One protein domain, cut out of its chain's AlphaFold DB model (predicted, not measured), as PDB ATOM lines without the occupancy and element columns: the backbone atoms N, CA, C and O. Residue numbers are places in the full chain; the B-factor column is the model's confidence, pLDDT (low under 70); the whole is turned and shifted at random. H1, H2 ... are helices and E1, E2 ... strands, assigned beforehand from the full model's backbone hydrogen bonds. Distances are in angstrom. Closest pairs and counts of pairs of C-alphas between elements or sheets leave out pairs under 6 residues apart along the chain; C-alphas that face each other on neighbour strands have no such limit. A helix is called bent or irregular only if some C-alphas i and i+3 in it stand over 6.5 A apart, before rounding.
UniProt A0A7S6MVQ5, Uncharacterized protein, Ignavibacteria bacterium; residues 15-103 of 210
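Overview. This is residues 15 to 103 of the 210 residues of an uncharacterized protein of Ignavibacteria bacterium (UniProt A0A7S6MVQ5). Two lobes lie one after the other along the longest axis: the larger holds H1, H2, H3 and H6 loosely set together, and the smaller is a helical hairpin of H4 and H5. The two short strands E1 and E2 form a small ladder between the lobes, with H6 following directly after E2. The printed part has 89 residues with six named helices and two named strands, in the order H1 H2 H3 E1 H4 H5 E2 H6, and its class is mostly helix; the sheet, E1 - E2, is antiparallel. By the radius of gyration of the C-alphas, 13.7 A, the whole is compact, yet its outline is elongated, spanning 41 by 25 by 20 A.

Arrangement. Start with H1, residues 15 to 28, and H3, residues 43 to 53: they are close but not clearly touching, and their closest C-alphas, those of Ile 18 and Leu 49, are 7.2 A apart. Go on to H6, residues 96 to 102, which touches H3 at a shallow tilt of 25 degrees, opposite ways, with the C-alphas of Thr 50 and Ala 97 closest at 5.6 A. H2, residues 35 to 40, is close to H6 but not clearly touching, about perpendicular at 84 degrees; the closest C-alphas, of Phe 38 and Phe 102, are 6.2 A apart. Look next at E1, residues 58 to 60, and E2, residues 93 to 95, antiparallel neighbours with N 59 and O 94 at 2.7 A and N 94 and O 59 at 2.9 A, within hydrogen-bond range. The closest C-alphas of E1 and H6, those of Leu 59 and Met 96, are 5.1 A apart. H4, residues 63 to 75, touches H5, residues 77 to 84, with its residues 69 to 73 alone; in this hairpin they run opposite ways at a steep tilt of 41 degrees, and the C-alphas of Gln 73 and Trp 80 are closest at 5.3 A. H5 and H6 are apart. In H1, H2, H3 and H5 every O i to N i+4 pair is within hydrogen-bond range, in H4 8 of 9, and in H6 0 of 3, beside 3 of 4 O i to N i+3 pairs. H6 is irregular: C-alphas 97 and 100 are 7.3 A apart.

Along the chain. Find C-alpha 15 at (-30.846, -34.675, -62.871); from there H1 runs 19.8 A to His 28. H2 covers 8.6 A, H3 15.2 A and E1 6.6 A. At C-alpha 63, (-27.141, -37.565, -38.926), H4 begins its 18.3 A; H5 then covers 10.2 A, E2 7.0 A and H6 10.6 A, ending at C-alpha 102, (-28.832, -27.868, -43.948).

Size, cuts and confidence. The two C-alphas farthest apart are those of Asp 15 and Asn 78, at 41.4 A. The printed part has no cut and no long link. Mean pLDDT of the printed part is 92.4; look for values under 70 at residues 87 to 89, in the short link from H5 to E2.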
ATOM      1  N   ASP A  15     -30.143 -33.430 -62.542       95.38
ATOM      2  CA  ASP A  15     -30.846 -34.675 -62.871       95.38
ATOM      3  C   ASP A  15     -30.443 -35.820 -61.932       95.38
ATOM      4  O   ASP A  15     -31.299 -36.587 -61.489       95.38
ATOM      5  N   GLU A  16     -29.158 -35.905 -61.569       95.69
ATOM      6  CA  GLU A  16     -28.660 -36.884 -60.598       95.69
ATOM      7  C   GLU A  16     -29.252 -36.653 -59.203       95.69
ATOM      8  O   GLU A  16     -29.653 -37.615 -58.550       95.69
ATOM      9  N   LEU A  17     -29.378 -35.397 -58.760       95.62
ATOM     10  CA  LEU A  17     -30.006 -35.058 -57.477       95.62
ATOM     11  C   LEU A  17     -31.501 -35.403 -57.451       95.62
ATOM     12  O   LEU A  17     -31.992 -35.955 -56.465       95.62
ATOM     13  N   ILE A  18     -32.233 -35.121 -58.533       96.75
ATOM     14  CA  ILE A  18     -33.650 -35.494 -58.645       96.75
ATOM     15  C   ILE A  18     -33.804 -37.019 -58.634       96.75
ATOM     16  O   ILE A  18     -34.690 -37.543 -57.954       96.75
ATOM     17  N   ALA A  19     -32.959 -37.736 -59.380       97.00
ATOM     18  CA  ALA A  19     -32.962 -39.195 -59.407       97.00
ATOM     19  C   ALA A  19     -32.648 -39.788 -58.026       97.00
ATOM     20  O   ALA A  19     -33.351 -40.701 -57.592       97.00
ATOM     21  N   LEU A  20     -31.667 -39.226 -57.312       96.88
ATOM     22  CA  LEU A  20     -31.324 -39.604 -55.941       96.88
ATOM     23  C   LEU A  20     -32.527 -39.450 -55.000       96.88
ATOM     24  O   LEU A  20     -32.882 -40.399 -54.305       96.88
ATOM     25  N   CYS A  21     -33.197 -38.293 -55.021       96.62
ATOM     26  CA  CYS A  21     -34.374 -38.048 -54.180       96.62
ATOM     27  C   CYS A  21     -35.507 -39.040 -54.486       96.62
ATOM     28  O   CYS A  21     -36.113 -39.594 -53.575       96.62
ATOM     29  N   ARG A  22     -35.768 -39.323 -55.771       96.94
ATOM     30  CA  ARG A  22     -36.795 -40.297 -56.184       96.94
ATOM     31  C   ARG A  22     -36.463 -41.722 -55.750       96.94
ATOM     32  O   ARG A  22     -37.368 -42.434 -55.325       96.94
ATOM     33  N   ALA A  23     -35.204 -42.137 -55.865       97.25
ATOM     34  CA  ALA A  23     -34.763 -43.449 -55.401       97.25
ATOM     35  C   ALA A  23     -34.933 -43.575 -53.879       97.25
ATOM     36  O   ALA A  23     -35.505 -44.551 -53.407       97.25
ATOM     37  N   SER A  24     -34.537 -42.538 -53.135       96.44
ATOM     38  CA  SER A  24     -34.705 -42.475 -51.681       96.44
ATOM     39  C   SER A  24     -36.176 -42.591 -51.260       96.44
ATOM     40  O   SER A  24     -36.511 -43.411 -50.409       96.44
ATOM     41  N   LEU A  25     -37.080 -41.880 -51.944       95.75
ATOM     42  CA  LEU A  25     -38.525 -41.986 -51.717       95.75
ATOM     43  C   LEU A  25     -39.072 -43.395 -51.977       95.75
ATOM     44  O   LEU A  25     -39.922 -43.867 -51.228       95.75
ATOM     45  N   GLN A  26     -38.597 -44.082 -53.018       96.00
ATOM     46  CA  GLN A  26     -39.026 -45.453 -53.312       96.00
ATOM     47  C   GLN A  26     -38.555 -46.455 -52.255       96.00
ATOM     48  O   GLN A  26     -39.263 -47.420 -51.974       96.00
ATOM     49  N   GLU A  27     -37.372 -46.239 -51.685       95.88
ATOM     50  CA  GLU A  27     -36.765 -47.150 -50.716       95.88
ATOM     51  C   GLU A  27     -37.252 -46.901 -49.282       95.88
ATOM     52  O   GLU A  27     -37.515 -47.845 -48.538       95.88
ATOM     53  N   HIS A  28     -37.392 -45.633 -48.892       92.44
ATOM     54  CA  HIS A  28     -37.603 -45.232 -47.500       92.44
ATOM     55  C   HIS A  28     -38.923 -44.494 -47.255       92.44
ATOM     56  O   HIS A  28     -39.280 -44.254 -46.103       92.44
ATOM     57  N   SER A  29     -39.665 -44.137 -48.310       93.62
ATOM     58  CA  SER A  29     -40.850 -43.257 -48.243       93.62
ATOM     59  C   SER A  29     -40.562 -41.829 -47.749       93.62
ATOM     60  O   SER A  29     -41.485 -41.091 -47.422       93.62
ATOM     61  N   HIS A  30     -39.291 -41.431 -47.701       95.00
ATOM     62  CA  HIS A  30     -38.823 -40.079 -47.396       95.00
ATOM     63  C   HIS A  30     -37.487 -39.832 -48.107       95.00
ATOM     64  O   HIS A  30     -36.835 -40.772 -48.563       95.00
ATOM     65  N   ILE A  31     -37.080 -38.572 -48.216       96.31
ATOM     66  CA  ILE A  31     -35.802 -38.185 -48.808       96.31
ATOM     67  C   ILE A  31     -34.718 -38.252 -47.735       96.31
ATOM     68  O   ILE A  31     -34.815 -37.611 -46.693       96.31
ATOM     69  N   ARG A  32     -33.657 -39.004 -48.016       95.38
ATOM     70  CA  ARG A  32     -32.442 -39.079 -47.208       95.38
ATOM     71  C   ARG A  32     -31.239 -38.712 -48.065       95.38
ATOM     72  O   ARG A  32     -30.999 -39.323 -49.105       95.38
ATOM     73  N   LEU A  33     -30.482 -37.718 -47.614       94.56
ATOM     74  CA  LEU A  33     -29.263 -37.245 -48.267       94.56
ATOM     75  C   LEU A  33     -28.060 -37.504 -47.359       94.56
ATOM     76  O   LEU A  33     -28.195 -37.533 -46.137       94.56
ATOM     77  N   THR A  34     -26.883 -37.700 -47.950       92.56
ATOM     78  CA  THR A  34     -25.643 -37.832 -47.173       92.56
ATOM     79  C   THR A  34     -25.099 -36.457 -46.784       92.56
ATOM     80  O   THR A  34     -25.449 -35.442 -47.395       92.56
ATOM     81  N   ALA A  35     -24.202 -36.419 -45.797       89.38
ATOM     82  CA  ALA A  35     -23.544 -35.183 -45.372       89.38
ATOM     83  C   ALA A  35     -22.797 -34.488 -46.527       89.38
ATOM     84  O   ALA A  35     -22.832 -33.263 -46.642       89.38
ATOM     85  N   GLU A  36     -22.172 -35.256 -47.425       90.06
ATOM     86  CA  GLU A  36     -21.489 -34.716 -48.604       90.06
ATOM     87  C   GLU A  36     -22.465 -34.074 -49.593       90.06
ATOM     88  O   GLU A  36     -22.145 -33.052 -50.204       90.06
ATOM     89  N   VAL A  37     -23.664 -34.648 -49.749       93.06
ATOM     90  CA  VAL A  37     -24.704 -34.060 -50.598       93.06
ATOM     91  C   VAL A  37     -25.168 -32.743 -49.990       93.06
ATOM     92  O   VAL A  37     -25.075 -31.727 -50.668       93.06
ATOM     93  N   PHE A  38     -25.557 -32.718 -48.710       92.31
ATOM     94  CA  PHE A  38     -25.949 -31.483 -48.018       92.31
ATOM     95  C   PHE A  38     -24.911 -30.360 -48.183       92.31
ATOM     96  O   PHE A  38     -25.249 -29.260 -48.624       92.31
ATOM     97  N   ALA A  39     -23.635 -30.662 -47.926       88.88
ATOM     98  CA  ALA A  39     -22.546 -29.690 -48.005       88.88
ATOM     99  C   ALA A  39     -22.235 -29.202 -49.433       88.88
ATOM    100  O   ALA A  39     -21.630 -28.143 -49.599       88.88
ATOM    101  N   SER A  40     -22.610 -29.966 -50.464       90.44
ATOM    102  CA  SER A  40     -22.319 -29.637 -51.867       90.44
ATOM    103  C   SER A  40     -23.483 -28.985 -52.615       90.44
ATOM    104  O   SER A  40     -23.281 -28.504 -53.732       90.44
ATOM    105  N   LEU A  41     -24.680 -28.932 -52.017       92.25
ATOM    106  CA  LEU A  41     -25.842 -28.286 -52.621       92.25
ATOM    107  C   LEU A  41     -25.610 -26.782 -52.797       92.25
ATOM    108  O   LEU A  41     -25.386 -26.042 -51.840       92.25
ATOM    109  N   SER A  42     -25.739 -26.318 -54.037       91.62
ATOM    110  CA  SER A  42     -25.830 -24.890 -54.351       91.62
ATOM    111  C   SER A  42     -27.236 -24.344 -54.078       91.62
ATOM    112  O   SER A  42     -28.219 -25.080 -54.155       91.62
ATOM    113  N   SER A  43     -27.375 -23.031 -53.875       91.19
ATOM    114  CA  SER A  43     -28.686 -22.386 -53.663       91.19
ATOM    115  C   SER A  43     -29.678 -22.644 -54.812       91.19
ATOM    116  O   SER A  43     -30.880 -22.785 -54.587       91.19
ATOM    117  N   GLN A  44     -29.183 -22.775 -56.051       92.56
ATOM    118  CA  GLN A  44     -30.011 -23.139 -57.210       92.56
ATOM    119  C   GLN A  44     -30.559 -24.567 -57.097       92.56
ATOM    120  O   GLN A  44     -31.719 -24.810 -57.423       92.56
ATOM    121  N   GLN A  45     -29.744 -25.507 -56.617       94.31
ATOM    122  CA  GLN A  45     -30.158 -26.893 -56.403       94.31
ATOM    123  C   GLN A  45     -31.111 -27.020 -55.216       94.31
ATOM    124  O   GLN A  45     -32.105 -27.729 -55.326       94.31
ATOM    125  N   VAL A  46     -30.871 -26.286 -54.126       94.19
ATOM    126  CA  VAL A  46     -31.813 -26.192 -53.000       94.19
ATOM    127  C   VAL A  46     -33.173 -25.698 -53.488       94.19
ATOM    128  O   VAL A  46     -34.187 -26.346 -53.232       94.19
ATOM    129  N   SER A  47     -33.196 -24.610 -54.264       93.62
ATOM    130  CA  SER A  47     -34.433 -24.061 -54.837       93.62
ATOM    131  C   SER A  47     -35.133 -25.072 -55.749       93.62
ATOM    132  O   SER A  47     -36.344 -25.261 -55.664       93.62
ATOM    133  N   LEU A  48     -34.378 -25.760 -56.612       95.12
ATOM    134  CA  LEU A  48     -34.907 -26.798 -57.496       95.12
ATOM    135  C   LEU A  48     -35.565 -27.939 -56.708       95.12
ATOM    136  O   LEU A  48     -36.698 -28.317 -57.006       95.12
ATOM    137  N   LEU A  49     -34.861 -28.492 -55.718       95.12
ATOM    138  CA  LEU A  49     -35.342 -29.618 -54.919       95.12
ATOM    139  C   LEU A  49     -36.539 -29.214 -54.055       95.12
ATOM    140  O   LEU A  49     -37.531 -29.940 -54.018       95.12
ATOM    141  N   THR A  50     -36.499 -28.025 -53.454       93.81
ATOM    142  CA  THR A  50     -37.609 -27.478 -52.662       93.81
ATOM    143  C   THR A  50     -38.849 -27.257 -53.527       93.81
ATOM    144  O   THR A  50     -39.936 -27.687 -53.159       93.81
ATOM    145  N   ASN A  51     -38.710 -26.704 -54.735       93.88
ATOM    146  CA  ASN A  51     -39.843 -26.552 -55.654       93.88
ATOM    147  C   ASN A  51     -40.399 -27.897 -56.150       93.88
ATOM    148  O   ASN A  51     -41.587 -28.009 -56.446       93.88
ATOM    149  N   THR A  52     -39.545 -28.916 -56.260       94.31
ATOM    150  CA  THR A  52     -39.938 -30.237 -56.772       94.31
ATOM    151  C   THR A  52     -40.622 -31.089 -55.700       94.31
ATOM    152  O   THR A  52     -41.586 -31.789 -56.008       94.31
ATOM    153  N   PHE A  53     -40.137 -31.036 -54.456       94.75
ATOM    154  CA  PHE A  53     -40.507 -31.970 -53.384       94.75
ATOM    155  C   PHE A  53     -41.075 -31.289 -52.121       94.75
ATOM    156  O   PHE A  53     -41.772 -31.934 -51.342       94.75
ATOM    157  N   GLY A  54     -40.845 -29.985 -51.936       87.62
ATOM    158  CA  GLY A  54     -41.104 -29.214 -50.706       87.62
ATOM    159  C   GLY A  54     -42.525 -29.269 -50.154       87.62
ATOM    160  O   GLY A  54     -42.715 -29.214 -48.946       87.62
ATOM    161  N   ALA A  55     -43.531 -29.395 -51.019       85.25
ATOM    162  CA  ALA A  55     -44.932 -29.359 -50.597       85.25
ATOM    163  C   ALA A  55     -45.481 -30.708 -50.103       85.25
ATOM    164  O   ALA A  55     -46.589 -30.745 -49.571       85.25
ATOM    165  N   LYS A  56     -44.790 -31.824 -50.372       87.62
ATOM    166  CA  LYS A  56     -45.374 -33.171 -50.226       87.62
ATOM    167  C   LYS A  56     -44.449 -34.187 -49.587       87.62
ATOM    168  O   LYS A  56     -44.943 -35.135 -48.989       87.62
ATOM    169  N   GLU A  57     -43.145 -34.003 -49.737       94.56
ATOM    170  CA  GLU A  57     -42.169 -34.993 -49.317       94.56
ATOM    171  C   GLU A  57     -41.468 -34.561 -48.035       94.56
ATOM    172  O   GLU A  57     -41.205 -33.375 -47.804       94.56
ATOM    173  N   LEU A  58     -41.140 -35.555 -47.217       94.81
ATOM    174  CA  LEU A  58     -40.386 -35.371 -45.989       94.81
ATOM    175  C   LEU A  58     -38.894 -35.589 -46.238       94.81
ATOM    176  O   LEU A  58     -38.499 -36.471 -47.002       94.81
ATOM    177  N   LEU A  59     -38.082 -34.789 -45.563       95.69
ATOM    178  CA  LEU A  59     -36.637 -34.883 -45.466       95.69
ATOM    179  C   LEU A  59     -36.278 -35.509 -44.122       95.69
ATOM    180  O   LEU A  59     -36.702 -35.021 -43.078       95.69
ATOM    181  N   HIS A  60     -35.457 -36.548 -44.139       96.12
ATOM    182  CA  HIS A  60     -34.796 -37.008 -42.929       96.12
ATOM    183  C   HIS A  60     -33.665 -36.049 -42.566       96.12
ATOM    184  O   HIS A  60     -32.845 -35.703 -43.424       96.12
ATOM    185  N   LEU A  61     -33.618 -35.642 -41.299       95.81
ATOM    186  CA  LEU A  61     -32.576 -34.758 -40.793       95.81
ATOM    187  C   LEU A  61     -31.169 -35.343 -41.040       95.81
ATOM    188  O   LEU A  61     -31.001 -36.570 -41.063       95.81
ATOM    189  N   PRO A  62     -30.141 -34.493 -41.220       94.81
ATOM    190  CA  PRO A  62     -28.754 -34.946 -41.237       94.81
ATOM    191  C   PRO A  62     -28.398 -35.725 -39.963       94.81
ATOM    192  O   PRO A  62     -28.900 -35.412 -38.884       94.81
ATOM    193  N   ASP A  63     -27.480 -36.689 -40.060       94.06
ATOM    194  CA  ASP A  63     -27.141 -37.565 -38.926       94.06
ATOM    195  C   ASP A  63     -26.676 -36.777 -37.677       94.06
ATOM    196  O   ASP A  63     -27.014 -37.143 -36.555       94.06
ATOM    197  N   TYR A  64     -25.979 -35.647 -37.850       93.56
ATOM    198  CA  TYR A  64     -25.542 -34.811 -36.722       93.56
ATOM    199  C   TYR A  64     -26.705 -34.111 -35.988       93.56
ATOM    200  O   TYR A  64     -26.609 -33.882 -34.782       93.56
ATOM    201  N   GLU A  65     -27.803 -33.796 -36.682       95.94
ATOM    202  CA  GLU A  65     -29.024 -33.262 -36.058       95.94
ATOM    203  C   GLU A  65     -29.798 -34.370 -35.353       95.94
ATOM    204  O   GLU A  65     -30.347 -34.166 -34.275       95.94
ATOM    205  N   VAL A  66     -29.809 -35.575 -35.928       95.88
ATOM    206  CA  VAL A  66     -30.386 -36.753 -35.270       95.88
ATOM    207  C   VAL A  66     -29.673 -37.024 -33.946       95.88
ATOM    208  O   VAL A  66     -30.329 -37.276 -32.937       95.88
ATOM    209  N   ASP A  67     -28.344 -36.909 -33.911       96.69
ATOM    210  CA  ASP A  67     -27.567 -37.019 -32.673       96.69
ATOM    211  C   ASP A  67     -27.948 -35.938 -31.649       96.69
ATOM    212  O   ASP A  67     -28.122 -36.245 -30.465       96.69
ATOM    213  N   PHE A  68     -28.146 -34.692 -32.096       97.75
ATOM    214  CA  PHE A  68     -28.654 -33.609 -31.248       97.75
ATOM    215  C   PHE A  68     -30.034 -33.941 -30.660       97.75
ATOM    216  O   PHE A  68     -30.221 -33.847 -29.444       97.75
ATOM    217  N   PHE A  69     -30.994 -34.382 -31.475       97.06
ATOM    218  CA  PHE A  69     -32.333 -34.706 -30.983       97.06
ATOM    219  C   PHE A  69     -32.355 -35.954 -30.091       97.06
ATOM    220  O   PHE A  69     -33.112 -35.999 -29.120       97.06
ATOM    221  N   ASN A  70     -31.482 -36.933 -30.330       96.81
ATOM    222  CA  ASN A  70     -31.303 -38.068 -29.423       96.81
ATOM    223  C   ASN A  70     -30.751 -37.624 -28.058       96.81
ATOM    224  O   ASN A  70     -31.194 -38.111 -27.017       96.81
ATOM    225  N   TRP A  71     -29.812 -36.672 -28.035       97.94
ATOM    226  CA  TRP A  71     -29.380 -36.043 -26.785       97.94
ATOM    227  C   TRP A  71     -30.543 -35.310 -26.101       97.94
ATOM    228  O   TRP A  71     -30.763 -35.500 -24.899       97.94
ATOM    229  N   LEU A  72     -31.325 -34.536 -26.864       97.56
ATOM    230  CA  LEU A  72     -32.465 -33.763 -26.364       97.56
ATOM    231  C   LEU A  72     -33.510 -34.649 -25.683       97.56
ATOM    232  O   LEU A  72     -34.023 -34.272 -24.634       97.56
ATOM    233  N   GLN A  73     -33.748 -35.858 -26.200       95.62
ATOM    234  CA  GLN A  73     -34.659 -36.835 -25.596       95.62
ATOM    235  C   GLN A  73     -34.313 -37.152 -24.132       95.62
ATOM    236  O   GLN A  73     -35.193 -37.472 -23.336       95.62
ATOM    237  N   THR A  74     -33.034 -37.056 -23.760       96.31
ATOM    238  CA  THR A  74     -32.574 -37.253 -22.377       96.31
ATOM    239  C   THR A  74     -32.439 -35.947 -21.600       96.31
ATOM    240  O   THR A  74     -32.692 -35.922 -20.396       96.31
ATOM    241  N   ALA A  75     -32.026 -34.870 -22.271       97.38
ATOM    242  CA  ALA A  75     -31.728 -33.590 -21.643       97.38
ATOM    243  C   ALA A  75     -32.990 -32.770 -21.336       97.38
ATOM    244  O   ALA A  75     -33.038 -32.101 -20.304       97.38
ATOM    245  N   ASP A  76     -33.994 -32.826 -22.213       97.56
ATOM    246  CA  ASP A  76     -35.287 -32.156 -22.072       97.56
ATOM    247  C   ASP A  76     -36.407 -32.978 -22.750       97.56
ATOM    248  O   ASP A  76     -36.847 -32.661 -23.860       97.56
ATOM    249  N   PRO A  77     -36.870 -34.070 -22.107       96.06
ATOM    250  CA  PRO A  77     -37.813 -35.007 -22.718       96.06
ATOM    251  C   PRO A  77     -39.140 -34.367 -23.136       96.06
ATOM    252  O   PRO A  77     -39.744 -34.802 -24.110       96.06
ATOM    253  N   ASN A  78     -39.590 -33.334 -22.417       95.88
ATOM    254  CA  ASN A  78     -40.845 -32.646 -22.726       95.88
ATOM    255  C   ASN A  78     -40.749 -31.882 -24.048       95.88
ATOM    256  O   ASN A  78     -41.681 -31.927 -24.838       95.88
ATOM    257  N   VAL A  79     -39.616 -31.223 -24.301       96.44
ATOM    258  CA  VAL A  79     -39.374 -30.497 -25.557       96.44
ATOM    259  C   VAL A  79     -39.218 -31.475 -26.713       96.44
ATOM    260  O   VAL A  79     -39.778 -31.260 -27.782       96.44
ATOM    261  N   TRP A  80     -38.500 -32.583 -26.501       96.06
ATOM    262  CA  TRP A  80     -38.427 -33.640 -27.511       96.06
ATOM    263  C   TRP A  80     -39.819 -34.190 -27.846       96.06
ATOM    264  O   TRP A  80     -40.129 -34.390 -29.017       96.06
ATOM    265  N   ALA A  81     -40.663 -34.402 -26.831       94.06
ATOM    266  CA  ALA A  81     -42.011 -34.914 -27.022       94.06
ATOM    267  C   ALA A  81     -42.924 -33.920 -27.757       94.06
ATOM    268  O   ALA A  81     -43.644 -34.325 -28.661       94.06
ATOM    269  N   ASP A  82     -42.834 -32.626 -27.441       93.19
ATOM    270  CA  ASP A  82     -43.559 -31.552 -28.141       93.19
ATOM    271  C   ASP A  82     -43.282 -31.571 -29.659       93.19
ATOM    272  O   ASP A  82     -44.185 -31.386 -30.471       93.19
ATOM    273  N   LEU A  83     -42.036 -31.871 -30.046       92.56
ATOM    274  CA  LEU A  83     -41.604 -31.905 -31.445       92.56
ATOM    275  C   LEU A  83     -41.913 -33.230 -32.157       92.56
ATOM    276  O   LEU A  83     -42.230 -33.232 -33.346       92.56
ATOM    277  N   TRP A  84     -41.767 -34.365 -31.464       92.00
ATOM    278  CA  TRP A  84     -41.680 -35.678 -32.116       92.00
ATOM    279  C   TRP A  84     -42.677 -36.726 -31.614       92.00
ATOM    280  O   TRP A  84     -42.945 -37.680 -32.346       92.00
ATOM    281  N   ASP A  85     -43.229 -36.583 -30.406       83.12
ATOM    282  CA  ASP A  85     -44.104 -37.585 -29.774       83.12
ATOM    283  C   ASP A  85     -45.544 -37.459 -30.288       83.12
ATOM    284  O   ASP A  85     -46.476 -37.066 -29.588       83.12
ATOM    285  N   SER A  86     -45.715 -37.774 -31.572       75.12
ATOM    286  CA  SER A  86     -47.024 -37.947 -32.198       75.12
ATOM    287  C   SER A  86     -47.263 -39.421 -32.523       75.12
ATOM    288  O   SER A  86     -46.378 -40.108 -33.036       75.12
ATOM    289  N   ASP A  87     -48.488 -39.899 -32.277       57.28
ATOM    290  CA  ASP A  87     -48.899 -41.315 -32.368       57.28
ATOM    291  C   ASP A  87     -48.640 -41.999 -33.733       57.28
ATOM    292  O   ASP A  87     -48.801 -43.216 -33.862       57.28
ATOM    293  N   SER A  88     -48.272 -41.249 -34.776       57.03
ATOM    294  CA  SER A  88     -48.172 -41.751 -36.152       57.03
ATOM    295  C   SER A  88     -46.912 -41.356 -36.928       57.03
ATOM    296  O   SER A  88     -46.819 -41.717 -38.103       57.03
ATOM    297  N   ALA A  89     -45.959 -40.620 -36.346       66.06
ATOM    298  CA  ALA A  89     -44.804 -40.114 -37.096       66.06
ATOM    299  C   ALA A  89     -43.508 -40.876 -36.787       66.06
ATOM    300  O   ALA A  89     -43.176 -41.158 -35.640       66.06
ATOM    301  N   THR A  90     -42.735 -41.183 -37.833       81.50
ATOM    302  CA  THR A  90     -41.310 -41.496 -37.666       81.50
ATOM    303  C   THR A  90     -40.591 -40.203 -37.258       81.50
ATOM    304  O   THR A  90     -40.724 -39.217 -37.986       81.50
ATOM    305  N   PRO A  91     -39.870 -40.171 -36.121       87.81
ATOM    306  CA  PRO A  91     -39.195 -38.961 -35.661       87.81
ATOM    307  C   PRO A  91     -38.103 -38.526 -36.646       87.81
ATOM    308  O   PRO A  91     -37.614 -39.329 -37.443       87.81
ATOM    309  N   TYR A  92     -37.705 -37.254 -36.561       93.88
ATOM    310  CA  TYR A  92     -36.604 -36.655 -37.336       93.88
ATOM    311  C   TYR A  92     -36.875 -36.517 -38.836       93.88
ATOM    312  O   TYR A  92     -35.955 -36.345 -39.639       93.88
ATOM    313  N   LEU A  93     -38.151 -36.572 -39.211       94.00
ATOM    314  CA  LEU A  93     -38.624 -36.224 -40.538       94.00
ATOM    315  C   LEU A  93     -39.222 -34.817 -40.505       94.00
ATOM    316  O   LEU A  93     -40.150 -34.550 -39.747       94.00
ATOM    317  N   VAL A  94     -38.709 -33.930 -41.351       93.00
ATOM    318  CA  VAL A  94     -39.187 -32.548 -41.500       93.00
ATOM    319  C   VAL A  94     -39.650 -32.299 -42.930       93.00
ATOM    320  O   VAL A  94     -39.355 -33.077 -43.833       93.00
ATOM    321  N   SER A  95     -40.380 -31.213 -43.176       92.75
ATOM    322  CA  SER A  95     -40.714 -30.822 -44.550       92.75
ATOM    323  C   SER A  95     -39.447 -30.576 -45.377       92.75
ATOM    324  O   SER A  95     -38.500 -29.944 -44.908       92.75
ATOM    325  N   MET A  96     -39.454 -30.987 -46.649       93.62
ATOM    326  CA  MET A  96     -38.405 -30.627 -47.612       93.62
ATOM    327  C   MET A  96     -38.220 -29.107 -47.784       93.62
ATOM    328  O   MET A  96     -37.186 -28.684 -48.295       93.62
ATOM    329  N   ALA A  97     -39.170 -28.284 -47.330       90.81
ATOM    330  CA  ALA A  97     -39.003 -26.832 -47.240       90.81
ATOM    331  C   ALA A  97     -37.809 -26.407 -46.360       90.81
ATOM    332  O   ALA A  97     -37.228 -25.353 -46.596       90.81
ATOM    333  N   PHE A  98     -37.395 -27.237 -45.397       91.94
ATOM    334  CA  PHE A  98     -36.259 -26.956 -44.514       91.94
ATOM    335  C   PHE A  98     -34.895 -27.335 -45.106       91.94
ATOM    336  O   PHE A  98     -33.876 -27.187 -44.434       91.94
ATOM    337  N   LEU A  99     -34.834 -27.811 -46.356       94.06
ATOM    338  CA  LEU A  99     -33.577 -28.230 -46.985       94.06
ATOM    339  C   LEU A  99     -32.505 -27.127 -46.965       94.06
ATOM    340  O   LEU A  99     -31.320 -27.421 -46.805       94.06
ATOM    341  N   GLU A 100     -32.912 -25.867 -47.121       91.75
ATOM    342  CA  GLU A 100     -31.993 -24.727 -47.126       91.75
ATOM    343  C   GLU A 100     -31.180 -24.625 -45.830       91.75
ATOM    344  O   GLU A 100     -29.969 -24.393 -45.898       91.75
ATOM    345  N   SER A 101     -31.802 -24.911 -44.680       91.12
ATOM    346  CA  SER A 101     -31.171 -24.857 -43.356       91.12
ATOM    347  C   SER A 101     -29.948 -25.766 -43.233       91.12
ATOM    348  O   SER A 101     -29.030 -25.447 -42.479       91.12
ATOM    349  N   PHE A 102     -29.899 -26.860 -44.001       90.88
ATOM    350  CA  PHE A 102     -28.832 -27.868 -43.948       90.88
ATOM    351  C   PHE A 102     -27.878 -27.824 -45.147       90.88
ATOM    352  O   PHE A 102     -26.944 -28.622 -45.223       90.88
ATOM    353  N   SER A 103     -28.124 -26.936 -46.108       85.56
ATOM    354  CA  SER A 103     -27.291 -26.796 -47.305       85.56
ATOM    355  C   SER A 103     -25.960 -26.093 -47.002       85.56
ATOM    356  O   SER A 103     -25.788 -25.516 -45.932       85.56
TER     357      SER A 103